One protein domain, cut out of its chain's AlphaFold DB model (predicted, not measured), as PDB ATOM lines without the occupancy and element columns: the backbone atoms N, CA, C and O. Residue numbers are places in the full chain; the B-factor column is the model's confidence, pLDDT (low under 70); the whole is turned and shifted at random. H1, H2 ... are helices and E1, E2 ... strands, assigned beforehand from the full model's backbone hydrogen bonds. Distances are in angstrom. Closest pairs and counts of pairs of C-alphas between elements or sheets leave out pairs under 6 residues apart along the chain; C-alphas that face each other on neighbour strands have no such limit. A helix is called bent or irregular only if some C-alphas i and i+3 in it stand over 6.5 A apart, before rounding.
ATOM      1  N   ILE A  86     140.704 151.302 129.603       86.00
ATOM      2  CA  ILE A  86     141.662 150.205 129.717       86.00
ATOM      3  C   ILE A  86     141.161 148.984 128.953       86.00
ATOM      4  O   ILE A  86     139.971 148.690 128.933       86.00
ATOM      5  N   GLU A  87     142.090 148.247 128.362       87.50
ATOM      6  CA  GLU A  87     141.815 146.962 127.732       87.50
ATOM      7  C   GLU A  87     142.004 145.834 128.752       87.50
ATOM      8  O   GLU A  87     143.097 145.644 129.291       87.50
ATOM      9  N   LEU A  88     140.931 145.089 129.015       88.50
ATOM     10  CA  LEU A  88     140.927 143.905 129.873       88.50
ATOM     11  C   LEU A  88     140.630 142.650 129.055       88.50
ATOM     12  O   LEU A  88     140.186 142.713 127.915       88.50
ATOM     13  N   TYR A  89     140.868 141.486 129.641       86.44
ATOM     14  CA  TYR A  89     140.872 140.223 128.919       86.44
ATOM     15  C   TYR A  89     139.869 139.230 129.504       86.44
ATOM     16  O   TYR A  89     139.654 139.179 130.712       86.44
ATOM     17  N   SER A  90     139.248 138.403 128.664       86.94
ATOM     18  CA  SER A  90     138.398 137.306 129.136       86.94
ATOM     19  C   SER A  90     138.389 136.133 128.166       86.94
ATOM     20  O   SER A  90     138.288 136.314 126.959       86.94
ATOM     21  N   GLN A  91     138.434 134.910 128.693       83.25
ATOM     22  CA  GLN A  91     138.248 133.686 127.899       83.25
ATOM     23  C   GLN A  91     136.769 133.318 127.701       83.25
ATOM     24  O   GLN A  91     136.440 132.498 126.845       83.25
ATOM     25  N   MET A  92     135.870 133.870 128.524       85.62
ATOM     26  CA  MET A  92     134.450 133.489 128.530       85.62
ATOM     27  C   MET A  92     133.560 134.488 127.798       85.62
ATOM     28  O   MET A  92     132.531 134.103 127.245       85.62
ATOM     29  N   ILE A  93     133.954 135.759 127.812       88.81
ATOM     30  CA  ILE A  93     133.194 136.859 127.236       88.81
ATOM     31  C   ILE A  93     133.689 137.142 125.820       88.81
ATOM     32  O   ILE A  93     134.881 137.077 125.563       88.81
ATOM     33  N   LYS A  94     132.766 137.454 124.912       87.44
ATOM     34  CA  LYS A  94     132.998 137.797 123.506       87.44
ATOM     35  C   LYS A  94     132.592 139.239 123.234       87.44
ATOM     36  O   LYS A  94     131.628 139.726 123.822       87.44
ATOM     37  N   VAL A  95     133.257 139.887 122.283       83.94
ATOM     38  CA  VAL A  95     132.957 141.272 121.891       83.94
ATOM     39  C   VAL A  95     132.076 141.299 120.631       83.94
ATOM     40  O   VAL A  95     132.368 140.581 119.666       83.94
ATOM     41  N   PRO A  96     130.987 142.091 120.601       80.69
ATOM     42  CA  PRO A  96     130.190 142.295 119.394       80.69
ATOM     43  C   PRO A  96     131.017 142.879 118.245       80.69
ATOM     44  O   PRO A  96     132.046 143.514 118.446       80.69
ATOM     45  N   ASN A  97     130.567 142.673 117.006       70.56
ATOM     46  CA  ASN A  97     131.143 143.314 115.813       70.56
ATOM     47  C   ASN A  97     132.668 143.156 115.625       70.56
ATOM     48  O   ASN A  97     133.252 143.863 114.802       70.56
ATOM     49  N   GLN A  98     133.315 142.222 116.332       66.44
ATOM     50  CA  GLN A  98     134.723 141.907 116.140       66.44
ATOM     51  C   GLN A  98     134.868 141.309 114.736       66.44
ATOM     52  O   GLN A  98     134.480 140.167 114.478       66.44
ATOM     53  N   LYS A  99     135.348 142.119 113.784       54.66
ATOM     54  CA  LYS A  99     135.604 141.648 112.424       54.66
ATOM     55  C   LYS A  99     136.702 140.594 112.495       54.66
ATOM     56  O   LYS A  99     137.862 140.900 112.764       54.66
ATOM     57  N   VAL A 100     136.329 139.353 112.209       47.16
ATOM     58  CA  VAL A 100     137.279 138.323 111.800       47.16
ATOM     59  C   VAL A 100     137.705 138.691 110.380       47.16
ATOM     60  O   VAL A 100     137.119 138.227 109.406       47.16
ATOM     61  N   ASP A 101     138.643 139.627 110.246       41.91
ATOM     62  CA  ASP A 101     139.273 139.865 108.954       41.91
ATOM     63  C   ASP A 101     140.186 138.667 108.681       41.91
ATOM     64  O   ASP A 101     141.246 138.536 109.295       41.91
ATOM     65  N   ASP A 102     139.788 137.811 107.732       38.72
ATOM     66  CA  ASP A 102     140.546 136.638 107.255       38.72
ATOM     67  C   ASP A 102     141.979 136.986 106.777       38.72
ATOM     68  O   ASP A 102     142.795 136.097 106.520       38.72
ATOM     69  N   GLN A 103     142.305 138.278 106.645       37.97
ATOM     70  CA  GLN A 103     143.616 138.792 106.239       37.97
ATOM     71  C   GLN A 103     144.362 139.575 107.328       37.97
ATOM     72  O   GLN A 103     145.535 139.892 107.130       37.97
ATOM     73  N   SER A 104     143.743 139.856 108.479       39.50
ATOM     74  CA  SER A 104     144.466 140.430 109.616       39.50
ATOM     75  C   SER A 104     145.212 139.311 110.348       39.50
ATOM     76  O   SER A 104     144.620 138.341 110.823       39.50
ATOM     77  N   LEU A 105     146.538 139.423 110.415       37.69
ATOM     78  CA  LEU A 105     147.412 138.527 111.181       37.69
ATOM     79  C   LEU A 105     147.165 138.598 112.702       37.69
ATOM     80  O   LEU A 105     147.821 137.887 113.443       37.69
ATOM     81  N   THR A 106     146.230 139.431 113.167       38.78
ATOM     82  CA  THR A 106     145.959 139.706 114.585       38.78
ATOM     83  C   THR A 106     144.725 138.994 115.147       38.78
ATOM     84  O   THR A 106     144.468 139.109 116.337       38.78
ATOM     85  N   ASN A 107     143.940 138.285 114.324       39.22
ATOM     86  CA  ASN A 107     142.667 137.676 114.753       39.22
ATOM     87  C   ASN A 107     142.530 136.182 114.407       39.22
ATOM     88  O   ASN A 107     141.432 135.621 114.481       39.22
ATOM     89  N   ARG A 108     143.620 135.494 114.040       36.75
ATOM     90  CA  ARG A 108     143.575 134.037 113.862       36.75
ATOM     91  C   ARG A 108     143.726 133.344 115.213       36.75
ATOM     92  O   ARG A 108     144.768 132.800 115.515       36.75
ATOM     93  N   TYR A 109     142.619 133.253 115.948       41.66
ATOM     94  CA  TYR A 109     142.496 132.463 117.180       41.66
ATOM     95  C   TYR A 109     143.243 133.022 118.398       41.66
ATOM     96  O   TYR A 109     144.013 132.307 119.032       41.66
ATOM     97  N   THR A 110     142.900 134.225 118.844       48.06
ATOM     98  CA  THR A 110     143.061 134.560 120.263       48.06
ATOM     99  C   THR A 110     141.903 133.910 121.046       48.06
ATOM    100  O   THR A 110     140.750 134.306 120.877       48.06
ATOM    101  N   PRO A 111     142.136 132.884 121.897       54.12
ATOM    102  CA  PRO A 111     141.090 132.285 122.743       54.12
ATOM    103  C   PRO A 111     140.631 133.221 123.876       54.12
ATOM    104  O   PRO A 111     139.830 132.830 124.721       54.12
ATOM    105  N   ILE A 112     141.166 134.441 123.903       70.31
ATOM    106  CA  ILE A 112     140.954 135.480 124.894       70.31
ATOM    107  C   ILE A 112     140.434 136.701 124.138       70.31
ATOM    108  O   ILE A 112     141.106 137.214 123.245       70.31
ATOM    109  N   SER A 113     139.242 137.169 124.484       76.50
ATOM    110  CA  SER A 113     138.743 138.449 124.004       76.50
ATOM    111  C   SER A 113     139.417 139.584 124.759       76.50
ATOM    112  O   SER A 113     139.450 139.580 125.988       76.50
ATOM    113  N   GLN A 114     139.925 140.548 124.001       81.69
ATOM    114  CA  GLN A 114     140.332 141.858 124.489       81.69
ATOM    115  C   GLN A 114     139.094 142.764 124.505       81.69
ATOM    116  O   GLN A 114     138.366 142.832 123.514       81.69
ATOM    117  N   ILE A 115     138.814 143.375 125.650       84.69
ATOM    118  CA  ILE A 115     137.576 144.080 125.962       84.69
ATOM    119  C   ILE A 115     137.926 145.479 126.455       84.69
ATOM    120  O   ILE A 115     138.543 145.635 127.511       84.69
ATOM    121  N   SER A 116     137.443 146.481 125.726       87.94
ATOM    122  CA  SER A 116     137.573 147.875 126.121       87.94
ATOM    123  C   SER A 116     136.657 148.184 127.304       87.94
ATOM    124  O   SER A 116     135.452 147.906 127.263       87.94
ATOM    125  N   VAL A 117     137.222 148.754 128.366       89.69
ATOM    126  CA  VAL A 117     136.496 149.211 129.549       89.69
ATOM    127  C   VAL A 117     136.684 150.713 129.717       89.69
ATOM    128  O   VAL A 117     137.785 151.175 130.014       89.69
ATOM    129  N   GLY A 118     135.599 151.464 129.537       87.94
ATOM    130  CA  GLY A 118     135.557 152.919 129.660       87.94
ATOM    131  C   GLY A 118     135.146 153.370 131.061       87.94
ATOM    132  O   GLY A 118     134.196 152.843 131.650       87.94
ATOM    133  N   GLY A 119     135.861 154.363 131.583       86.25
ATOM    134  CA  GLY A 119     135.586 155.013 132.855       86.25
ATOM    135  C   GLY A 119     134.381 155.941 132.757       86.25
ATOM    136  O   GLY A 119     134.301 156.798 131.882       86.25
ATOM    137  N   VAL A 120     133.434 155.771 133.671       82.31
ATOM    138  CA  VAL A 120     132.246 156.608 133.796       82.31
ATOM    139  C   VAL A 120     132.493 157.697 134.826       82.31
ATOM    140  O   VAL A 120     132.715 157.406 136.004       82.31
ATOM    141  N   ALA A 121     132.372 158.937 134.364       76.56
ATOM    142  CA  ALA A 121     132.305 160.150 135.168       76.56
ATOM    143  C   ALA A 121     130.899 160.783 135.084       76.56
ATOM    144  O   ALA A 121     129.973 160.198 134.504       76.56
ATOM    145  N   SER A 122     130.691 161.956 135.690       72.62
ATOM    146  CA  SER A 122     129.359 162.575 135.757       72.62
ATOM    147  C   SER A 122     128.805 162.956 134.369       72.62
ATOM    148  O   SER A 122     127.589 162.881 134.169       72.62
ATOM    149  N   SER A 123     129.648 163.280 133.383       69.56
ATOM    150  CA  SER A 123     129.239 163.606 132.007       69.56
ATOM    151  C   SER A 123     128.564 162.448 131.281       69.56
ATOM    152  O   SER A 123     127.740 162.680 130.395       69.56
ATOM    153  N   PHE A 124     128.802 161.199 131.692       73.06
ATOM    154  CA  PHE A 124     128.103 160.042 131.139       73.06
ATOM    155  C   PHE A 124     126.584 160.139 131.334       73.06
ATOM    156  O   PHE A 124     125.809 159.706 130.480       73.06
ATOM    157  N   PHE A 125     126.123 160.761 132.428       70.69
ATOM    158  CA  PHE A 125     124.693 160.994 132.637       70.69
ATOM    159  C   PHE A 125     124.094 161.909 131.562       70.69
ATOM    160  O   PHE A 125     122.915 161.766 131.238       70.69
ATOM    161  N   SER A 126     124.893 162.786 130.950       69.56
ATOM    162  CA  SER A 126     124.464 163.595 129.810       69.56
ATOM    163  C   SER A 126     124.168 162.736 128.580       69.56
ATOM    164  O   SER A 126     123.193 163.013 127.890       69.56
ATOM    165  N   LEU A 127     124.910 161.644 128.343       73.62
ATOM    166  CA  LEU A 127     124.614 160.700 127.250       73.62
ATOM    167  C   LEU A 127     123.235 160.045 127.415       73.62
ATOM    168  O   LEU A 127     122.532 159.806 126.431       73.62
ATOM    169  N   ILE A 128     122.840 159.776 128.662       74.06
ATOM    170  CA  ILE A 128     121.524 159.216 128.993       74.06
ATOM    171  C   ILE A 128     120.431 160.278 128.844       74.06
ATOM    172  O   ILE A 128     119.408 160.028 128.206       74.06
ATOM    173  N   ASN A 129     120.644 161.472 129.408       72.19
ATOM    174  CA  ASN A 129     119.672 162.568 129.365       72.19
ATOM    175  C   ASN A 129     119.364 163.006 127.925       72.19
ATOM    176  O   ASN A 129     118.208 163.227 127.572       72.19
ATOM    177  N   GLU A 130     120.390 163.041 127.076       69.88
ATOM    178  CA  GLU A 130     120.300 163.391 125.655       69.88
ATOM    179  C   GLU A 130     119.808 162.228 124.777       69.88
ATOM    180  O   GLU A 130     119.741 162.347 123.552       69.88
ATOM    181  N   GLN A 131     119.436 161.100 125.392       72.94
ATOM    182  CA  GLN A 131     118.939 159.891 124.732       72.94
ATOM    183  C   GLN A 131     119.888 159.317 123.673       72.94
ATOM    184  O   GLN A 131     119.426 158.667 122.737       72.94
ATOM    185  N   ILE A 132     121.198 159.529 123.814       76.69
ATOM    186  CA  ILE A 132     122.215 158.829 123.014       76.69
ATOM    187  C   ILE A 132     122.345 157.394 123.512       76.69
ATOM    188  O   ILE A 132     122.444 156.458 122.723       76.69
ATOM    189  N   ILE A 133     122.291 157.218 124.829       82.12
ATOM    190  CA  ILE A 133     122.243 155.921 125.490       82.12
ATOM    191  C   ILE A 133     120.880 155.779 126.165       82.12
ATOM    192  O   ILE A 133     120.472 156.621 126.961       82.12
ATOM    193  N   GLN A 134     120.175 154.689 125.876       88.00
ATOM    194  CA  GLN A 134     118.925 154.340 126.544       88.00
ATOM    195  C   GLN A 134     119.143 153.123 127.445       88.00
ATOM    196  O   GLN A 134     119.623 152.094 126.980       88.00
ATOM    197  N   ILE A 135     118.779 153.213 128.728       91.31
ATOM    198  CA  ILE A 135     118.789 152.054 129.634       91.31
ATOM    199  C   ILE A 135     117.557 151.193 129.335       91.31
ATOM    200  O   ILE A 135     116.428 151.618 129.575       91.31
ATOM    201  N   GLU A 136     117.773 149.989 128.811       93.81
ATOM    202  CA  GLU A 136     116.711 149.042 128.445       93.81
ATOM    203  C   GLU A 136     116.335 148.129 129.621       93.81
ATOM    204  O   GLU A 136     115.174 147.751 129.784       93.81
ATOM    205  N   ALA A 137     117.309 147.787 130.470       95.75
ATOM    206  CA  ALA A 137     117.095 146.983 131.668       95.75
ATOM    207  C   ALA A 137     118.016 147.417 132.814       95.75
ATOM    208  O   ALA A 137     119.151 147.835 132.592       95.75
ATOM    209  N   GLY A 138     117.541 147.261 134.052       95.44
ATOM    210  CA  GLY A 138     118.306 147.597 135.254       95.44
ATOM    211  C   GLY A 138     118.342 149.099 135.521       95.44
ATOM    212  O   GLY A 138     117.310 149.769 135.465       95.44
ATOM    213  N   ARG A 139     119.519 149.620 135.867       92.75
ATOM    214  CA  ARG A 139     119.736 151.031 136.216       92.75
ATOM    215  C   ARG A 139     121.097 151.518 135.728       92.75
ATOM    216  O   ARG A 139     121.967 150.705 135.452       92.75
ATOM    217  N   SER A 140     121.285 152.836 135.705       90.12
ATOM    218  CA  SER A 140     122.615 153.448 135.581       90.12
ATOM    219  C   SER A 140     123.352 153.489 136.932       90.12
ATOM    220  O   SER A 140     122.803 153.098 137.974       90.12
ATOM    221  N   PHE A 141     124.592 153.973 136.902       87.44
ATOM    222  CA  PHE A 141     125.423 154.245 138.070       87.44
ATOM    223  C   PHE A 141     124.783 155.273 139.009       87.44
ATOM    224  O   PHE A 141     124.088 156.196 138.582       87.44
ATOM    225  N   GLN A 142     125.044 155.128 140.302       83.62
ATOM    226  CA  GLN A 142     124.795 156.153 141.313       83.62
ATOM    227  C   GLN A 142     126.084 156.949 141.560       83.62
ATOM    228  O   GLN A 142     127.186 156.432 141.393       83.62
ATOM    229  N   LYS A 143     125.968 158.225 141.952       77.38
ATOM    230  CA  LYS A 143     127.135 159.118 142.102       77.38
ATOM    231  C   LYS A 143     128.179 158.597 143.098       77.38
ATOM    232  O   LYS A 143     129.369 158.798 142.904       77.38
ATOM    233  N   ASP A 144     127.742 157.938 144.162       79.88
ATOM    234  CA  ASP A 144     128.604 157.343 145.183       79.88
ATOM    235  C   ASP A 144     129.321 156.068 144.712       79.88
ATOM    236  O   ASP A 144     130.389 155.749 145.242       79.88
ATOM    237  N   GLU A 145     128.788 155.370 143.704       78.44
ATOM    238  CA  GLU A 145     129.456 154.233 143.050       78.44
ATOM    239  C   GLU A 145     130.626 154.687 142.171       78.44
ATOM    240  O   GLU A 145     131.593 153.947 142.028       78.44
ATOM    241  N   LEU A 146     130.577 155.912 141.632       80.31
ATOM    242  CA  LEU A 146     131.662 156.462 140.809       80.31
ATOM    243  C   LEU A 146     132.923 156.770 141.633       80.31
ATOM    244  O   LEU A 146     134.038 156.672 141.126       80.31
ATOM    245  N   LEU A 147     132.749 157.108 142.913       72.56
ATOM    246  CA  LEU A 147     133.814 157.595 143.798       72.56
ATOM    247  C   LEU A 147     134.465 156.503 144.665       72.56
ATOM    248  O   LEU A 147     135.461 156.773 145.336       72.56
ATOM    249  N   ASN A 148     133.910 155.287 144.707       66.00
ATOM    250  CA  ASN A 148     134.330 154.246 145.649       66.00
ATOM    251  C   ASN A 148     134.942 153.021 144.952       66.00
ATOM    252  O   ASN A 148     134.230 152.141 144.482       66.00
ATOM    253  N   ILE A 149     136.272 152.907 145.032       58.94
ATOM    254  CA  ILE A 149     137.085 151.797 144.485       58.94
ATOM    255  C   ILE A 149     136.889 150.474 145.260       58.94
ATOM    256  O   ILE A 149     137.217 149.396 144.780       58.94
ATOM    257  N   LYS A 150     136.359 150.523 146.489       56.22
ATOM    258  CA  LYS A 150     136.326 149.375 147.419       56.22
ATOM    259  C   LYS A 150     135.021 148.586 147.366       56.22
ATOM    260  O   LYS A 150     134.379 148.399 148.400       56.22
ATOM    261  N   GLN A 151     134.613 148.149 146.185       62.44
ATOM    262  CA  GLN A 151     133.565 147.140 146.078       62.44
ATOM    263  C   GLN A 151     134.216 145.779 145.829       62.44
ATOM    264  O   GLN A 151     135.138 145.679 145.026       62.44
ATOM    265  N   ASP A 152     133.739 144.734 146.511       72.50
ATOM    266  CA  ASP A 152     134.205 143.355 146.283       72.50
ATOM    267  C   ASP A 152     133.934 142.896 144.834       72.50
ATOM    268  O   ASP A 152     134.577 141.969 144.351       72.50
ATOM    269  N   LYS A 153     132.993 143.563 144.143       87.44
ATOM    270  CA  LYS A 153     132.664 143.387 142.725       87.44
ATOM    271  C   LYS A 153     132.433 144.743 142.071       87.44
ATOM    272  O   LYS A 153     131.831 145.620 142.688       87.44
ATOM    273  N   VAL A 154     132.844 144.906 140.820       92.19
ATOM    274  CA  VAL A 154     132.738 146.182 140.097       92.19
ATOM    275  C   VAL A 154     131.403 146.258 139.346       92.19
ATOM    276  O   VAL A 154     131.108 145.361 138.551       92.19
ATOM    277  N   PRO A 155     130.578 147.300 139.561       93.50
ATOM    278  CA  PRO A 155     129.346 147.478 138.807       93.50
ATOM    279  C   PRO A 155     129.674 147.860 137.367       93.50
ATOM    280  O   PRO A 155     130.503 148.740 137.137       93.50
ATOM    281  N   VAL A 156     129.000 147.236 136.402       95.00
ATOM    282  CA  VAL A 156     129.199 147.543 134.982       95.00
ATOM    283  C   VAL A 156     127.895 147.754 134.220       95.00
ATOM    284  O   VAL A 156     126.877 147.107 134.487       95.00
ATOM    285  N   LEU A 157     127.942 148.649 133.235       95.38
ATOM    286  CA  LEU A 157     126.932 148.773 132.187       95.38
ATOM    287  C   LEU A 157     127.460 148.132 130.904       95.38
ATOM    288  O   LEU A 157     128.593 148.382 130.497       95.38
ATOM    289  N   VAL A 158     126.620 147.332 130.253       96.00
ATOM    290  CA  VAL A 158     126.951 146.662 128.986       96.00
ATOM    291  C   VAL A 158     125.893 146.959 127.931       96.00
ATOM    292  O   VAL A 158     124.727 147.204 128.257       96.00
ATOM    293  N   SER A 159     126.283 146.929 126.661       94.31
ATOM    294  CA  SER A 159     125.339 147.133 125.565       94.31
ATOM    295  C   SER A 159     124.387 145.939 125.405       94.31
ATOM    296  O   SER A 159     124.680 144.812 125.810       94.31
ATOM    297  N   GLU A 160     123.236 146.172 124.777       95.00
ATOM    298  CA  GLU A 160     122.245 145.144 124.456       95.00
ATOM    299  C   GLU A 160     122.853 144.033 123.584       95.00
ATOM    300  O   GLU A 160     122.598 142.848 123.815       95.00
ATOM    301  N   ASP A 161     123.686 144.403 122.612       91.69
ATOM    302  CA  ASP A 161     124.351 143.456 121.714       91.69
ATOM    303  C   ASP A 161     125.393 142.616 122.462       91.69
ATOM    304  O   ASP A 161     125.450 141.396 122.283       91.69
ATOM    305  N   PHE A 162     126.158 143.241 123.362       93.31
ATOM    306  CA  PHE A 162     127.115 142.555 124.228       93.31
ATOM    307  C   PHE A 162     126.418 141.566 125.163       93.31
ATOM    308  O   PHE A 162     126.841 140.413 125.284       93.31
ATOM    309  N   ALA A 163     125.317 141.990 125.789       96.31
ATOM    310  CA  ALA A 163     124.536 141.152 126.686       96.31
ATOM    311  C   ALA A 163     123.937 139.942 125.954       96.31
ATOM    312  O   ALA A 163     124.082 138.808 126.410       96.31
ATOM    313  N   LYS A 164     123.328 140.153 124.779       94.94
ATOM    314  CA  LYS A 164     122.754 139.072 123.960       94.94
ATOM    315  C   LYS A 164     123.803 138.058 123.517       94.94
ATOM    316  O   LYS A 164     123.542 136.858 123.593       94.94
ATOM    317  N   LEU A 165     124.966 138.527 123.063       93.44
ATOM    318  CA  LEU A 165     126.056 137.672 122.589       93.44
ATOM    319  C   LEU A 165     126.589 136.745 123.689       93.44
ATOM    320  O   LEU A 165     126.944 135.599 123.410       93.44
ATOM    321  N   ASN A 166     126.628 137.242 124.924       93.88
ATOM    322  CA  ASN A 166     127.204 136.553 126.076       93.88
ATOM    323  C   ASN A 166     126.161 135.948 127.025       93.88
ATOM    324  O   ASN A 166     126.526 135.430 128.075       93.88
ATOM    325  N   HIS A 167     124.875 135.997 126.662       96.19
ATOM    326  CA  HIS A 167     123.758 135.544 127.497       96.19
ATOM    327  C   HIS A 167     123.736 136.189 128.894       96.19
ATOM    328  O   HIS A 167     123.438 135.524 129.886       96.19
ATOM    329  N   LEU A 168     124.061 137.482 128.969       96.69
ATOM    330  CA  LEU A 168     124.069 138.246 130.212       96.69
ATOM    331  C   LEU A 168     122.710 138.907 130.458       96.69
ATOM    332  O   LEU A 168     122.091 139.476 129.560       96.69
ATOM    333  N   GLU A 169     122.292 138.880 131.713       97.94
ATOM    334  CA  GLU A 169     121.151 139.610 132.267       97.94
ATOM    335  C   GLU A 169     121.619 140.544 133.397       97.94
ATOM    336  O   GLU A 169     122.737 140.417 133.902       97.94
ATOM    337  N   VAL A 170     120.765 141.471 133.841       97.62
ATOM    338  CA  VAL A 170     121.058 142.302 135.023       97.62
ATOM    339  C   VAL A 170     121.304 141.406 136.242       97.62
ATOM    340  O   VAL A 170     120.503 140.524 136.545       97.62
ATOM    341  N   GLY A 171     122.413 141.644 136.941       96.50
ATOM    342  CA  GLY A 171     122.913 140.823 138.040       96.50
ATOM    343  C   GLY A 171     123.839 139.681 137.611       96.50
ATOM    344  O   GLY A 171     124.352 138.986 138.480       96.50
ATOM    345  N   SER A 172     124.071 139.477 136.308       97.62
ATOM    346  CA  SER A 172     125.070 138.506 135.841       97.62
ATOM    347  C   SER A 172     126.466 138.940 136.253       97.62
ATOM    348  O   SER A 172     126.794 140.124 136.173       97.62
ATOM    349  N   GLU A 173     127.280 137.966 136.637       96.12
ATOM    350  CA  GLU A 173     128.648 138.166 137.100       96.12
ATOM    351  C   GLU A 173     129.621 137.498 136.132       96.12
ATOM    352  O   GLU A 173     129.344 136.419 135.598       96.12
ATOM    353  N   PHE A 174     130.757 138.140 135.891       94.94
ATOM    354  CA  PHE A 174     131.834 137.590 135.077       94.94
ATOM    355  C   PHE A 174     133.179 138.187 135.486       94.94
ATOM    356  O   PHE A 174     133.242 139.145 136.253       94.94
ATOM    357  N   ASN A 175     134.259 137.599 134.974       93.75
ATOM    358  CA  ASN A 175     135.616 138.021 135.294       93.75
ATOM    359  C   ASN A 175     136.274 138.717 134.106       93.75
ATOM    360  O   ASN A 175     136.141 138.269 132.958       93.75
ATOM    361  N   LEU A 176     137.023 139.765 134.430       93.31
ATOM    362  CA  LEU A 176     137.920 140.474 133.532       93.31
ATOM    363  C   LEU A 176     139.338 140.417 134.101       93.31
ATOM    364  O   LEU A 176     139.565 140.772 135.255       93.31
ATOM    365  N   ASP A 177     140.287 139.966 133.294       92.00
ATOM    366  CA  ASP A 177     141.695 139.861 133.655       92.00
ATOM    367  C   ASP A 177     142.466 141.087 133.152       92.00
ATOM    368  O   ASP A 177     142.429 141.432 131.973       92.00
ATOM    369  N   ASN A 178     143.214 141.731 134.040       92.00
ATOM    370  CA  ASN A 178     144.211 142.744 133.719       92.00
ATOM    371  C   ASN A 178     145.565 142.063 133.535       92.00
ATOM    372  O   ASN A 178     146.363 141.948 134.471       92.00
ATOM    373  N   ASN A 179     145.781 141.521 132.340       86.38
ATOM    374  CA  ASN A 179     147.011 140.817 132.004       86.38
ATOM    375  C   ASN A 179     148.101 141.815 131.613       86.38
ATOM    376  O   ASN A 179     147.965 142.557 130.640       86.38
ATOM    377  N   VAL A 180     149.224 141.781 132.332       84.81
ATOM    378  CA  VAL A 180     150.412 142.565 131.988       84.81
ATOM    379  C   VAL A 180     151.378 141.666 131.230       84.81
ATOM    380  O   VAL A 180     152.035 140.804 131.818       84.81
ATOM    381  N   TYR A 181     151.463 141.858 129.919       76.94
ATOM    382  CA  TYR A 181     152.376 141.116 129.050       76.94
ATOM    383  C   TYR A 181     153.747 141.795 128.986       76.94
ATOM    384  O   TYR A 181     153.846 143.023 128.953       76.94
ATOM    385  N   PHE A 182     154.824 141.005 128.936       71.38
ATOM    386  CA  PHE A 182     156.138 141.542 128.579       71.38
ATOM    387  C   PHE A 182     156.309 141.546 127.066       71.38
ATOM    388  O   PHE A 182     156.412 140.486 126.454       71.38
ATOM    389  N   LEU A 183     156.401 142.737 126.481       69.88
ATOM    390  CA  LEU A 183     156.646 142.917 125.054       69.88
ATOM    391  C   LEU A 183     158.095 143.371 124.849       69.88
ATOM    392  O   LEU A 183     158.371 144.569 124.961       69.88
ATOM    393  N   PRO A 184     159.057 142.453 124.621       64.50
ATOM    394  CA  PRO A 184     160.439 142.851 124.421       64.50
ATOM    395  C   PRO A 184     160.554 143.762 123.195       64.50
ATOM    396  O   PRO A 184     160.132 143.410 122.098       64.50
ATOM    397  N   LEU A 185     161.183 144.924 123.370       63.12
ATOM    398  CA  LEU A 185     161.284 145.984 122.358       63.12
ATOM    399  C   LEU A 185     162.312 145.684 121.245       63.12
ATOM    400  O   LEU A 185     162.846 146.600 120.623       63.12
ATOM    401  N   HIS A 186     162.664 144.417 121.018       54.12
ATOM    402  CA  HIS A 186     163.623 144.043 119.978       54.12
ATOM    403  C   HIS A 186     162.936 143.868 118.613       54.12
ATOM    404  O   HIS A 186     161.770 143.493 118.552       54.12
ATOM    405  N   ASP A 187     163.702 144.141 117.547       47.81
ATOM    406  CA  ASP A 187     163.396 144.030 116.104       47.81
ATOM    407  C   ASP A 187     162.877 142.627 115.717       47.81
ATOM    408  O   ASP A 187     163.606 141.801 115.162       47.81
ATOM    409  N   VAL A 188     161.630 142.310 116.042       52.16
ATOM    410  CA  VAL A 188     161.016 141.038 115.661       52.16
ATOM    411  C   VAL A 188     159.692 141.344 114.984       52.16
ATOM    412  O   VAL A 188     158.909 142.144 115.489       52.16
ATOM    413  N   ASP A 189     159.448 140.715 113.838       56.16
ATOM    414  CA  ASP A 189     158.101 140.560 113.302       56.16
ATOM    415  C   ASP A 189     157.263 139.883 114.396       56.16
ATOM    416  O   ASP A 189     157.432 138.691 114.657       56.16
ATOM    417  N   TRP A 190     156.450 140.654 115.124       56.62
ATOM    418  CA  TRP A 190     155.659 140.119 116.228       56.62
ATOM    419  C   TRP A 190     154.608 139.167 115.667       56.62
ATOM    420  O   TRP A 190     153.663 139.592 114.999       56.62
ATOM    421  N   ASP A 191     154.762 137.881 115.969       63.56
ATOM    422  CA  ASP A 191     153.627 136.976 115.966       63.56
ATOM    423  C   ASP A 191     152.795 137.292 117.214       63.56
ATOM    424  O   ASP A 191     153.162 136.946 118.339       63.56
ATOM    425  N   PHE A 192     151.707 138.038 117.020       60.62
ATOM    426  CA  PHE A 192     150.840 138.472 118.111       60.62
ATOM    427  C   PHE A 192     150.256 137.287 118.895       60.62
ATOM    428  O   PHE A 192     150.030 137.427 120.098       60.62
ATOM    429  N   ASP A 193     150.091 136.120 118.265       60.91
ATOM    430  CA  ASP A 193     149.592 134.916 118.934       60.91
ATOM    431  C   ASP A 193     150.637 134.347 119.908       60.91
ATOM    432  O   ASP A 193     150.295 133.898 121.004       60.91
ATOM    433  N   GLU A 194     151.926 134.415 119.557       63.12
ATOM    434  CA  GLU A 194     153.012 134.045 120.471       63.12
ATOM    435  C   GLU A 194     153.193 135.083 121.577       63.12
ATOM    436  O   GLU A 194     153.495 134.727 122.715       63.12
ATOM    437  N   VAL A 195     152.994 136.362 121.257       63.81
ATOM    438  CA  VAL A 195     153.163 137.488 122.175       63.81
ATOM    439  C   VAL A 195     152.093 137.497 123.273       63.81
ATOM    440  O   VAL A 195     152.447 137.591 124.451       63.81
ATOM    441  N   TYR A 196     150.817 137.341 122.915       65.44
ATOM    442  CA  TYR A 196     149.684 137.345 123.850       65.44
ATOM    443  C   TYR A 196     149.381 135.969 124.463       65.44
ATOM    444  O   TYR A 196     148.327 135.762 125.067       65.44
ATOM    445  N   ALA A 197     150.315 135.022 124.361       68.31
ATOM    446  CA  ALA A 197     150.214 133.740 125.038       68.31
ATOM    447  C   ALA A 197     150.289 133.898 126.568       68.31
ATOM    448  O   ALA A 197     151.091 134.677 127.092       68.31
ATOM    449  N   ASP A 198     149.529 133.075 127.301       71.94
ATOM    450  CA  ASP A 198     149.528 133.046 128.774       71.94
ATOM    451  C   ASP A 198     150.937 132.881 129.376       71.94
ATOM    452  O   ASP A 198     151.209 133.343 130.484       71.94
ATOM    453  N   SER A 199     151.862 132.248 128.644       70.06
ATOM    454  CA  SER A 199     153.259 132.073 129.057       70.06
ATOM    455  C   SER A 199     154.055 133.378 129.171       70.06
ATOM    456  O   SER A 199     155.096 133.378 129.826       70.06
ATOM    457  N   ASN A 200     153.586 134.467 128.554       74.06
ATOM    458  CA  ASN A 200     154.251 135.774 128.549       74.06
ATOM    459  C   ASN A 200     153.633 136.777 129.535       74.06
ATOM    460  O   ASN A 200     154.087 137.924 129.613       74.06
ATOM    461  N   ILE A 201     152.614 136.362 130.293       80.56
ATOM    462  CA  ILE A 201     152.018 137.180 131.350       80.56
ATOM    463  C   ILE A 201     153.040 137.328 132.485       80.56
ATOM    464  O   ILE A 201     153.432 136.355 133.130       80.56
ATOM    465  N   LEU A 202     153.465 138.563 132.746       83.06
ATOM    466  CA  LEU A 202     154.360 138.911 133.852       83.06
ATOM    467  C   LEU A 202     153.642 138.850 135.192       83.06
ATOM    468  O   LEU A 202     154.172 138.360 136.187       83.06
ATOM    469  N   THR A 203     152.447 139.423 135.204       88.06
ATOM    470  CA  THR A 203     151.559 139.498 136.351       88.06
ATOM    471  C   THR A 203     150.140 139.706 135.849       88.06
ATOM    472  O   THR A 203     149.928 140.130 134.710       88.06
ATOM    473  N   LYS A 204     149.172 139.409 136.709       90.81
ATOM    474  CA  LYS A 204     147.766 139.640 136.422       90.81
ATOM    475  C   LYS A 204     146.991 139.985 137.679       90.81
ATOM    476  O   LYS A 204     147.319 139.504 138.765       90.81
ATOM    477  N   GLU A 205     145.933 140.750 137.489       92.88
ATOM    478  CA  GLU A 205     144.866 140.942 138.463       92.88
ATOM    479  C   GLU A 205     143.545 140.525 137.814       92.88
ATOM    480  O   GLU A 205     143.351 140.747 136.623       92.88
ATOM    481  N   THR A 206     142.659 139.882 138.569       93.44
ATOM    482  CA  THR A 206     141.343 139.472 138.071       93.44
ATOM    483  C   THR A 206     140.284 140.268 138.810       93.44
ATOM    484  O   THR A 206     140.245 140.252 140.041       93.44
ATOM    485  N   TYR A 207     139.411 140.923 138.056       93.69
ATOM    486  CA  TYR A 207     138.295 141.696 138.573       93.69
ATOM    487  C   TYR A 207     136.997 140.927 138.376       93.69
ATOM    488  O   TYR A 207     136.654 140.542 137.255       93.69
ATOM    489  N   GLU A 208     136.266 140.729 139.467       94.69
ATOM    490  CA  GLU A 208     134.887 140.264 139.410       94.69
ATOM    491  C   GLU A 208     133.982 141.468 139.137       94.69
ATOM    492  O   GLU A 208     134.008 142.463 139.866       94.69
ATOM    493  N   VAL A 209     133.187 141.390 138.074       95.00
ATOM    494  CA  VAL A 209     132.271 142.458 137.670       95.00
ATOM    495  C   VAL A 209     130.838 141.947 137.629       95.00
ATOM    496  O   VAL A 209     130.605 140.752 137.438       95.00
ATOM    497  N   TYR A 210     129.865 142.845 137.792       95.56
ATOM    498  CA  TYR A 210     128.448 142.495 137.736       95.56
ATOM    499  C   TYR A 210     127.618 143.523 136.965       95.56
ATOM    500  O   TYR A 210     127.783 144.736 137.112       95.56
ATOM    501  N   VAL A 211     126.693 143.035 136.140       97.25
ATOM    502  CA  VAL A 211     125.875 143.877 135.261       97.25
ATOM    503  C   VAL A 211     124.797 144.603 136.068       97.25
ATOM    504  O   VAL A 211     123.838 143.980 136.522       97.25
ATOM    505  N   ILE A 212     124.893 145.926 136.211       95.56
ATOM    506  CA  ILE A 212     123.856 146.749 136.870       95.56
ATOM    507  C   ILE A 212     122.775 147.239 135.905       95.56
ATOM    508  O   ILE A 212     121.655 147.560 136.321       95.56
ATOM    509  N   GLY A 213     123.088 147.264 134.613       96.19
ATOM    510  CA  GLY A 213     122.173 147.709 133.580       96.19
ATOM    511  C   GLY A 213     122.637 147.323 132.185       96.19
ATOM    512  O   GLY A 213     123.825 147.131 131.925       96.19
ATOM    513  N   ILE A 214     121.657 147.198 131.298       96.75
ATOM    514  CA  ILE A 214     121.851 146.923 129.880       96.75
ATOM    515  C   ILE A 214     121.332 148.131 129.120       96.75
ATOM    516  O   ILE A 214     120.193 148.559 129.336       96.75
ATOM    517  N   PHE A 215     122.164 148.680 128.244       93.44
ATOM    518  CA  PHE A 215     121.828 149.875 127.487       93.44
ATOM    519  C   PHE A 215     121.819 149.631 125.986       93.44
ATOM    520  O   PHE A 215     122.391 148.672 125.478       93.44
ATOM    521  N   LYS A 216     121.200 150.551 125.259       90.75
ATOM    522  CA  LYS A 216     121.200 150.572 123.807       90.75
ATOM    523  C   LYS A 216     121.663 151.937 123.301       90.75
ATOM    524  O   LYS A 216     121.078 152.944 123.710       90.75
ATOM    525  N   PRO A 217     122.670 151.996 122.411       82.62
ATOM    526  CA  PRO A 217     122.957 153.206 121.655       82.62
ATOM    527  C   PRO A 217     121.752 153.532 120.771       82.62
ATOM    528  O   PRO A 217     121.289 152.690 119.994       82.62
ATOM    529  N   LYS A 218     121.209 154.737 120.896       74.00
ATOM    530  CA  LYS A 218     120.071 155.187 120.106       74.00
ATOM    531  C   LYS A 218     120.552 156.192 119.075       74.00
ATOM    532  O   LYS A 218     121.120 157.231 119.394       74.00
ATOM    533  N   GLN A 219     120.253 155.893 117.819       60.81
ATOM    534  CA  GLN A 219     120.390 156.859 116.744       60.81
ATOM    535  C   GLN A 219     119.238 157.863 116.885       60.81
ATOM    536  O   GLN A 219     118.089 157.553 116.569       60.81
ATOM    537  N   SER A 220     119.509 159.032 117.459       52.72
ATOM    538  CA  SER A 220     118.519 160.107 117.513       52.72
ATOM    539  C   SER A 220     118.386 160.733 116.125       52.72
ATOM    540  O   SER A 220     119.389 161.108 115.521       52.72
ATOM    541  N   GLU A 221     117.157 160.900 115.622       50.53
ATOM    542  CA  GLU A 221     116.901 161.611 114.354       50.53
ATOM    543  C   GLU A 221     117.394 163.073 114.390       50.53
ATOM    544  O   GLU A 221     117.638 163.663 113.342       50.53
ATOM    545  N   ALA A 222     117.563 163.650 115.588       50.69
ATOM    546  CA  ALA A 222     118.039 165.018 115.787       50.69
ATOM    547  C   ALA A 222     119.563 165.129 115.996       50.69
ATOM    548  O   ALA A 222     120.105 166.219 115.839       50.69
ATOM    549  N   LYS A 223     120.241 164.036 116.378       53.44
ATOM    550  CA  LYS A 223     121.682 163.978 116.696       53.44
ATOM    551  C   LYS A 223     122.222 162.585 116.329       53.44
ATOM    552  O   LYS A 223     122.282 161.706 117.195       53.44
ATOM    553  N   PRO A 224     122.462 162.309 115.036       53.38
ATOM    554  CA  PRO A 224     122.835 160.974 114.605       53.38
ATOM    555  C   PRO A 224     124.291 160.685 114.978       53.38
ATOM    556  O   PRO A 224     125.200 161.055 114.240       53.38
ATOM    557  N   ILE A 225     124.502 159.924 116.059       63.31
ATOM    558  CA  ILE A 225     125.769 159.210 116.238       63.31
ATOM    559  C   ILE A 225     126.026 158.350 114.998       63.31
ATOM    560  O   ILE A 225     125.117 157.714 114.439       63.31
ATOM    561  N   ASN A 226     127.263 158.383 114.516       68.06
ATOM    562  CA  ASN A 226     127.627 157.648 113.316       68.06
ATOM    563  C   ASN A 226     127.730 156.138 113.620       68.06
ATOM    564  O   ASN A 226     127.791 155.705 114.771       68.06
ATOM    565  N   ASN A 227     127.750 155.304 112.577       69.69
ATOM    566  CA  ASN A 227     127.793 153.849 112.766       69.69
ATOM    567  C   ASN A 227     129.050 153.360 113.507       69.69
ATOM    568  O   ASN A 227     128.978 152.310 114.135       69.69
ATOM    569  N   LEU A 228     130.180 154.075 113.430       70.75
ATOM    570  CA  LEU A 228     131.406 153.699 114.142       70.75
ATOM    571  C   LEU A 228     131.241 153.921 115.648       70.75
ATOM    572  O   LEU A 228     131.457 152.986 116.408       70.75
ATOM    573  N   GLN A 229     130.702 155.071 116.053       72.00
ATOM    574  CA  GLN A 229     130.389 155.374 117.455       72.00
ATOM    575  C   GLN A 229     129.375 154.388 118.047       72.00
ATOM    576  O   GLN A 229     129.512 153.949 119.185       72.00
ATOM    577  N   CYS A 230     128.362 153.980 117.273       74.06
ATOM    578  CA  CYS A 230     127.446 152.915 117.695       74.06
ATOM    579  C   CYS A 230     128.176 151.588 117.953       74.06
ATOM    580  O   CYS A 230     127.825 150.873 118.891       74.06
ATOM    581  N   ILE A 231     129.150 151.237 117.107       76.19
ATOM    582  CA  ILE A 231     129.938 150.005 117.245       76.19
ATOM    583  C   ILE A 231     130.848 150.096 118.470       76.19
ATOM    584  O   ILE A 231     130.859 149.160 119.261       76.19
ATOM    585  N   GLU A 232     131.547 151.214 118.657       77.56
ATOM    586  CA  GLU A 232     132.403 151.475 119.822       77.56
ATOM    587  C   GLU A 232     131.597 151.364 121.117       77.56
ATOM    588  O   GLU A 232     131.883 150.502 121.944       77.56
ATOM    589  N   LEU A 233     130.484 152.097 121.228       81.06
ATOM    590  CA  LEU A 233     129.571 151.998 122.371       81.06
ATOM    591  C   LEU A 233     129.042 150.575 122.592       81.06
ATOM    592  O   LEU A 233     128.778 150.183 123.724       81.06
ATOM    593  N   SER A 234     128.854 149.792 121.529       84.25
ATOM    594  CA  SER A 234     128.392 148.407 121.659       84.25
ATOM    595  C   SER A 234     129.480 147.460 122.166       84.25
ATOM    596  O   SER A 234     129.149 146.416 122.734       84.25
ATOM    597  N   ASN A 235     130.747 147.821 121.974       83.69
ATOM    598  CA  ASN A 235     131.918 147.008 122.288       83.69
ATOM    599  C   ASN A 235     132.579 147.388 123.620       83.69
ATOM    600  O   ASN A 235     133.329 146.579 124.163       83.69
ATOM    601  N   THR A 236     132.278 148.572 124.155       87.31
ATOM    602  CA  THR A 236     132.796 149.056 125.437       87.31
ATOM    603  C   THR A 236     131.931 148.593 126.610       87.31
ATOM    604  O   THR A 236     130.705 148.731 126.605       87.31
ATOM    605  N   ILE A 237     132.577 148.077 127.656       92.94
ATOM    606  CA  ILE A 237     131.972 147.955 128.984       92.94
ATOM    607  C   ILE A 237     132.201 149.270 129.729       92.94
ATOM    608  O   ILE A 237     133.319 149.767 129.787       92.94
ATOM    609  N   PHE A 238     131.164 149.817 130.349       92.56
ATOM    610  CA  PHE A 238     131.298 151.001 131.194       92.56
ATOM    611  C   PHE A 238     131.413 150.602 132.662       92.56
ATOM    612  O   PHE A 238     130.607 149.805 133.147       92.56
ATOM    613  N   ALA A 239     132.385 151.176 133.365       92.25
ATOM    614  CA  ALA A 239     132.663 150.962 134.786       92.25
ATOM    615  C   ALA A 239     133.008 152.306 135.460       92.25
ATOM    616  O   ALA A 239     133.306 153.263 134.752       92.25
ATOM    617  N   PRO A 240     133.000 152.428 136.800       90.06
ATOM    618  CA  PRO A 240     133.448 153.650 137.474       90.06
ATOM    619  C   PRO A 240     134.844 154.105 137.014       90.06
ATOM    620  O   PRO A 240     135.759 153.283 136.948       90.06
ATOM    621  N   GLU A 241     135.041 155.405 136.746       86.69
ATOM    622  CA  GLU A 241     136.357 155.962 136.358       86.69
ATOM    623  C   GLU A 241     137.457 155.569 137.359       86.69
ATOM    624  O   GLU A 241     138.549 155.158 136.971       86.69
ATOM    625  N   THR A 242     137.135 155.595 138.653       86.75
ATOM    626  CA  THR A 242     138.070 155.246 139.731       86.75
ATOM    627  C   THR A 242     138.539 153.785 139.689       86.75
ATOM    628  O   THR A 242     139.662 153.485 140.098       86.75
ATOM    629  N   PHE A 243     137.719 152.867 139.165       90.81
ATOM    630  CA  PHE A 243     138.137 151.487 138.907       90.81
ATOM    631  C   PHE A 243     139.129 151.420 137.739       90.81
ATOM    632  O   PHE A 243     140.177 150.785 137.864       90.81
ATOM    633  N   VAL A 244     138.824 152.103 136.632       88.31
ATOM    634  CA  VAL A 244     139.690 152.140 135.443       88.31
ATOM    635  C   VAL A 244     141.049 152.752 135.780       88.31
ATOM    636  O   VAL A 244     142.077 152.195 135.403       88.31
ATOM    637  N   GLU A 245     141.073 153.830 136.566       87.25
ATOM    638  CA  GLU A 245     142.305 154.437 137.076       87.25
ATOM    639  C   GLU A 245     143.162 153.435 137.861       87.25
ATOM    640  O   GLU A 245     144.355 153.295 137.589       87.25
ATOM    641  N   SER A 246     142.556 152.705 138.804       89.06
ATOM    642  CA  SER A 246     143.269 151.708 139.611       89.06
ATOM    643  C   SER A 246     143.820 150.563 138.753       89.06
ATOM    644  O   SER A 246     144.934 150.092 138.988       89.06
ATOM    645  N   ALA A 247     143.056 150.108 137.757       89.44
ATOM    646  CA  ALA A 247     143.487 149.049 136.850       89.44
ATOM    647  C   ALA A 247     144.637 149.514 135.934       89.44
ATOM    648  O   ALA A 247     145.580 148.755 135.677       89.44
ATOM    649  N   LEU A 248     144.602 150.771 135.481       87.56
ATOM    650  CA  LEU A 248     145.687 151.384 134.714       87.56
ATOM    651  C   LEU A 248     146.959 151.505 135.552       87.56
ATOM    652  O   LEU A 248     148.027 151.109 135.082       87.56
ATOM    653  N   GLU A 249     146.851 151.971 136.800       87.50
ATOM    654  CA  GLU A 249     147.991 152.080 137.713       87.50
ATOM    655  C   GLU A 249     148.661 150.718 137.929       87.50
ATOM    656  O   GLU A 249     149.890 150.615 137.833       87.50
ATOM    657  N   PHE A 250     147.870 149.657 138.145       89.44
ATOM    658  CA  PHE A 250     148.384 148.292 138.239       89.44
ATOM    659  C   PHE A 250     149.144 147.893 136.969       89.44
ATOM    660  O   PHE A 250     150.296 147.455 137.053       89.44
ATOM    661  N   SER A 251     148.525 148.049 135.797       87.31
ATOM    662  CA  SER A 251     149.104 147.591 134.532       87.31
ATOM    663  C   SER A 251     150.402 148.328 134.199       87.31
ATOM    664  O   SER A 251     151.451 147.709 133.992       87.31
ATOM    665  N   GLN A 252     150.369 149.662 134.250       84.69
ATOM    666  CA  GLN A 252     151.500 150.509 133.885       84.69
ATOM    667  C   GLN A 252     152.655 150.398 134.887       84.69
ATOM    668  O   GLN A 252     153.813 150.321 134.477       84.69
ATOM    669  N   SER A 253     152.380 150.325 136.195       86.31
ATOM    670  CA  SER A 253     153.439 150.190 137.206       86.31
ATOM    671  C   SER A 253     154.165 148.850 137.094       86.31
ATOM    672  O   SER A 253     155.395 148.783 137.171       86.31
ATOM    673  N   ASN A 254     153.427 147.762 136.865       87.19
ATOM    674  CA  ASN A 254     154.034 146.444 136.698       87.19
ATOM    675  C   ASN A 254     154.809 146.328 135.381       87.19
ATOM    676  O   ASN A 254     155.920 145.788 135.372       87.19
ATOM    677  N   ALA A 255     154.272 146.877 134.289       83.69
ATOM    678  CA  ALA A 255     154.986 146.956 133.022       83.69
ATOM    679  C   ALA A 255     156.281 147.768 133.177       83.69
ATOM    680  O   ALA A 255     157.353 147.274 132.817       83.69
ATOM    681  N   TYR A 256     156.226 148.948 133.805       84.75
ATOM    682  CA  TYR A 256     157.399 149.766 134.119       84.75
ATOM    683  C   TYR A 256     158.492 148.966 134.837       84.75
ATOM    684  O   TYR A 256     159.639 148.944 134.389       84.75
ATOM    685  N   HIS A 257     158.147 148.273 135.924       87.25
ATOM    686  CA  HIS A 257     159.119 147.501 136.698       87.25
ATOM    687  C   HIS A 257     159.721 146.334 135.907       87.25
ATOM    688  O   HIS A 257     160.910 146.034 136.055       87.25
ATOM    689  N   ALA A 258     158.939 145.685 135.043       83.88
ATOM    690  CA  ALA A 258     159.440 144.621 134.179       83.88
ATOM    691  C   ALA A 258     160.397 145.149 133.097       83.88
ATOM    692  O   ALA A 258     161.466 144.562 132.877       83.88
ATOM    693  N   PHE A 259     160.059 146.279 132.471       83.44
ATOM    694  CA  PHE A 259     160.931 146.966 131.522       83.44
ATOM    695  C   PHE A 259     162.216 147.453 132.196       83.44
ATOM    696  O   PHE A 259     163.303 147.195 131.681       83.44
ATOM    697  N   GLU A 260     162.123 148.057 133.382       87.50
ATOM    698  CA  GLU A 260     163.282 148.527 134.144       87.50
ATOM    699  C   GLU A 260     164.233 147.383 134.480       87.50
ATOM    700  O   GLU A 260     165.429 147.458 134.200       87.50
ATOM    701  N   LYS A 261     163.706 146.277 135.007       88.12
ATOM    702  CA  LYS A 261     164.509 145.099 135.338       88.12
ATOM    703  C   LYS A 261     165.278 144.560 134.127       88.12
ATOM    704  O   LYS A 261     166.413 144.109 134.290       88.12
ATOM    705  N   THR A 262     164.666 144.605 132.945       84.50
ATOM    706  CA  THR A 262     165.231 144.038 131.714       84.50
ATOM    707  C   THR A 262     166.210 144.988 131.031       84.50
ATOM    708  O   THR A 262     167.291 144.566 130.626       84.50
ATOM    709  N   TYR A 263     165.869 146.274 130.944       85.00
ATOM    710  CA  TYR A 263     166.567 147.246 130.106       85.00
ATOM    711  C   TYR A 263     167.372 148.294 130.879       85.00
ATOM    712  O   TYR A 263     168.001 149.132 130.250       85.00
ATOM    713  N   GLN A 264     167.459 148.237 132.215       88.94
ATOM    714  CA  GLN A 264     168.227 149.209 133.022       88.94
ATOM    715  C   GLN A 264     169.676 149.464 132.569       88.94
ATOM    716  O   GLN A 264     170.219 150.532 132.845       88.94
ATOM    717  N   ASN A 265     170.304 148.503 131.884       90.38
ATOM    718  CA  ASN A 265     171.677 148.617 131.380       90.38
ATOM    719  C   ASN A 265     171.760 149.069 129.910       90.38
ATOM    720  O   ASN A 265     172.859 149.270 129.393       90.38
ATOM    721  N   GLU A 266     170.626 149.215 129.226       86.81
ATOM    722  CA  GLU A 266     170.571 149.675 127.846       86.81
ATOM    723  C   GLU A 266     170.802 151.184 127.757       86.81
ATOM    724  O   GLU A 266     170.237 151.978 128.508       86.81
ATOM    725  N   SER A 267     171.599 151.604 126.773       86.69
ATOM    726  CA  SER A 267     171.972 153.020 126.616       86.69
ATOM    727  C   SER A 267     170.791 153.960 126.334       86.69
ATOM    728  O   SER A 267     170.892 155.155 126.602       86.69
ATOM    729  N   TRP A 268     169.679 153.435 125.811       83.12
ATOM    730  CA  TRP A 268     168.458 154.183 125.500       83.12
ATOM    731  C   TRP A 268     167.440 154.184 126.651       83.12
ATOM    732  O   TRP A 268     166.519 155.004 126.651       83.12
ATOM    733  N   TRP A 269     167.604 153.311 127.652       85.19
ATOM    734  CA  TRP A 269     166.618 153.137 128.717       85.19
ATOM    735  C   TRP A 269     166.433 154.393 129.561       85.19
ATOM    736  O   TRP A 269     165.311 154.705 129.929       85.19
ATOM    737  N   ALA A 270     167.496 155.151 129.839       85.62
ATOM    738  CA  ALA A 270     167.387 156.364 130.652       85.62
ATOM    739  C   ALA A 270     166.403 157.388 130.055       85.62
ATOM    740  O   ALA A 270     165.609 157.972 130.786       85.62
ATOM    741  N   THR A 271     166.417 157.565 128.731       83.56
ATOM    742  CA  THR A 271     165.469 158.438 128.023       83.56
ATOM    743  C   THR A 271     164.068 157.834 128.008       83.56
ATOM    744  O   THR A 271     163.103 158.521 128.322       83.56
ATOM    745  N   PHE A 272     163.955 156.537 127.716       81.12
ATOM    746  CA  PHE A 272     162.667 155.839 127.689       81.12
ATOM    747  C   PHE A 272     161.980 155.810 129.064       81.12
ATOM    748  O   PHE A 272     160.770 155.962 129.168       81.12
ATOM    749  N   LYS A 273     162.758 155.674 130.138       84.31
ATOM    750  CA  LYS A 273     162.284 155.709 131.523       84.31
ATOM    751  C   LYS A 273     161.637 157.046 131.867       84.31
ATOM    752  O   LYS A 273     160.603 157.034 132.524       84.31
ATOM    753  N   LEU A 274     162.217 158.168 131.434       83.75
ATOM    754  CA  LEU A 274     161.632 159.494 131.666       83.75
ATOM    755  C   LEU A 274     160.275 159.629 130.970       83.75
ATOM    756  O   LEU A 274     159.319 160.077 131.590       83.75
ATOM    757  N   GLU A 275     160.187 159.173 129.724       79.94
ATOM    758  CA  GLU A 275     158.948 159.163 128.944       79.94
ATOM    759  C   GLU A 275     157.870 158.279 129.592       79.94
ATOM    760  O   GLU A 275     156.722 158.688 129.757       79.94
ATOM    761  N   TYR A 276     158.248 157.079 130.035       80.00
ATOM    762  CA  TYR A 276     157.335 156.163 130.713       80.00
ATOM    763  C   TYR A 276     156.820 156.750 132.032       80.00
ATOM    764  O   TYR A 276     155.624 156.719 132.306       80.00
ATOM    765  N   GLN A 277     157.719 157.316 132.844       83.56
ATOM    766  CA  GLN A 277     157.359 157.970 134.103       83.56
ATOM    767  C   GLN A 277     156.470 159.191 133.874       83.56
ATOM    768  O   GLN A 277     155.534 159.408 134.640       83.56
ATOM    769  N   PHE A 278     156.730 159.962 132.815       83.50
ATOM    770  CA  PHE A 278     155.861 161.061 132.417       83.50
ATOM    771  C   PHE A 278     154.448 160.553 132.123       83.50
ATOM    772  O   PHE A 278     153.494 161.088 132.678       83.50
ATOM    773  N   ASN A 279     154.303 159.506 131.309       78.50
ATOM    774  CA  ASN A 279     152.989 158.968 130.950       78.50
ATOM    775  C   ASN A 279     152.253 158.380 132.169       78.50
ATOM    776  O   ASN A 279     151.064 158.632 132.325       78.50
ATOM    777  N   LEU A 280     152.966 157.690 133.067       78.25
ATOM    778  CA  LEU A 280     152.401 157.140 134.307       78.25
ATOM    779  C   LEU A 280     151.811 158.237 135.210       78.25
ATOM    780  O   LEU A 280     150.727 158.080 135.762       78.25
ATOM    781  N   ILE A 281     152.512 159.367 135.349       83.25
ATOM    782  CA  ILE A 281     152.060 160.499 136.175       83.25
ATOM    783  C   ILE A 281     150.924 161.271 135.488       83.25
ATOM    784  O   ILE A 281     150.014 161.762 136.153       83.25
ATOM    785  N   ASN A 282     150.971 161.384 134.160       81.81
ATOM    786  CA  ASN A 282     150.083 162.249 133.384       81.81
ATOM    787  C   ASN A 282     148.967 161.488 132.652       81.81
ATOM    788  O   ASN A 282     148.360 162.048 131.745       81.81
ATOM    789  N   GLN A 283     148.650 160.248 133.042       78.00
ATOM    790  CA  GLN A 283     147.617 159.437 132.379       78.00
ATOM    791  C   GLN A 283     146.253 160.141 132.289       78.00
ATOM    792  O   GLN A 283     145.575 160.054 131.274       78.00
ATOM    793  N   LYS A 284     145.890 160.909 133.322       80.50
ATOM    794  CA  LYS A 284     144.657 161.707 133.382       80.50
ATOM    795  C   LYS A 284     144.692 162.957 132.500       80.50
ATOM    796  O   LYS A 284     143.653 163.512 132.174       80.50
TER     797      LYS A 284
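Overview. This is residues 86 to 284 of the 327 residues of an uncharacterized protein of Turicibacter sanguinis (UniProt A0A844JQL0). What would one see first? Two small sheets meet edge to edge, E1 beside E5 and E4 beside E7, in an irregular ring of strands; the long helix H6 packs along it, and H7 folds back on H6 at one end of the long axis. The long strand E6 turns sharply near its far end, where E3, H1, H3 and H5 gather. What is it made of? The 199 printed residues hold seven named helices and seven named strands, in the order E1 E2 H1 E3 H2 E4 H3 E5 H4 E6 H5 E7 H6 H7, class mixed; E3 E4 E5 E6 form a branched sheet, and E1 E2 E7, in that order, a mixed one. It is compact, with a radius of gyration of the C-alphas of 18.6 A and spans of 56 by 41 by 34 A.

Along the chain. Where are the strands? E6 is residues 201 to 217, 34.6 A long from C-alpha 201 at (152.018, 137.180, 131.350); E5 is 173 to 181, 25.2 A, E4 154 to 159, E3 133 to 138, E1 86 to 90, E2 113 to 120, 21.6 A, and E7 237 to 240. Where are the helices? H6 is residues 241 to 263, 32.1 A, and H7 269 to 281, 17.9 A, ending at (152.060, 160.499, 136.175); H1 is 124 to 129, H2 143 to 146, H3 160 to 166, H4 192 to 195 and H5 227 to 235.

Arrangement. How is E6 paired? It bends by 88 degrees at residue 213; E5 and E3, antiparallel to it, are on one side, with N 178 and O 205 2.8 A apart and N 216 and O 134 2.8 A, and parallel E4 is on the other side, N 156 and O 210 2.9 A. How is the other sheet paired? E1 and E2 are an antiparallel hairpin, N 88 and O 115 2.9 A; E2 and E7 are parallel, N 120 and O 239 2.7 A. Where do the helices stand? H6 is on one face of E1 E2 E7, two layers, one helix and one sheet, at a height of 7.2 A; H3 and H6 are on opposite faces of the branched sheet. H6 and H7 touch, a helical hairpin, closest C-alphas Tyr 263 and Trp 269, 6.1 A, at a shallow tilt of 9 degrees, opposite ways; H3 touches H5, closest C-alphas Asp 161 and Ser 234, 6.4 A; H1 only grazes the branched sheet, H2 only grazes E1 E2 E7, and H4 touches no helix. Every O i to N i+4 pair is within hydrogen-bond range in H1, H3, H5, H6 and H7; H2 and H4 are too short for one.

Size, cuts and confidence. How large is it? The two C-alphas farthest apart, Glu 221 and Asn 265, are 58.8 A apart. Is it continuous and sure? The printed part has no cut, and the link E1 to E2 is long, with 22 residues; the mean pLDDT of the printed part is 79.1, and residues 98 to 111, 183 to 197 and 219 to 227 are among the 45 under 70.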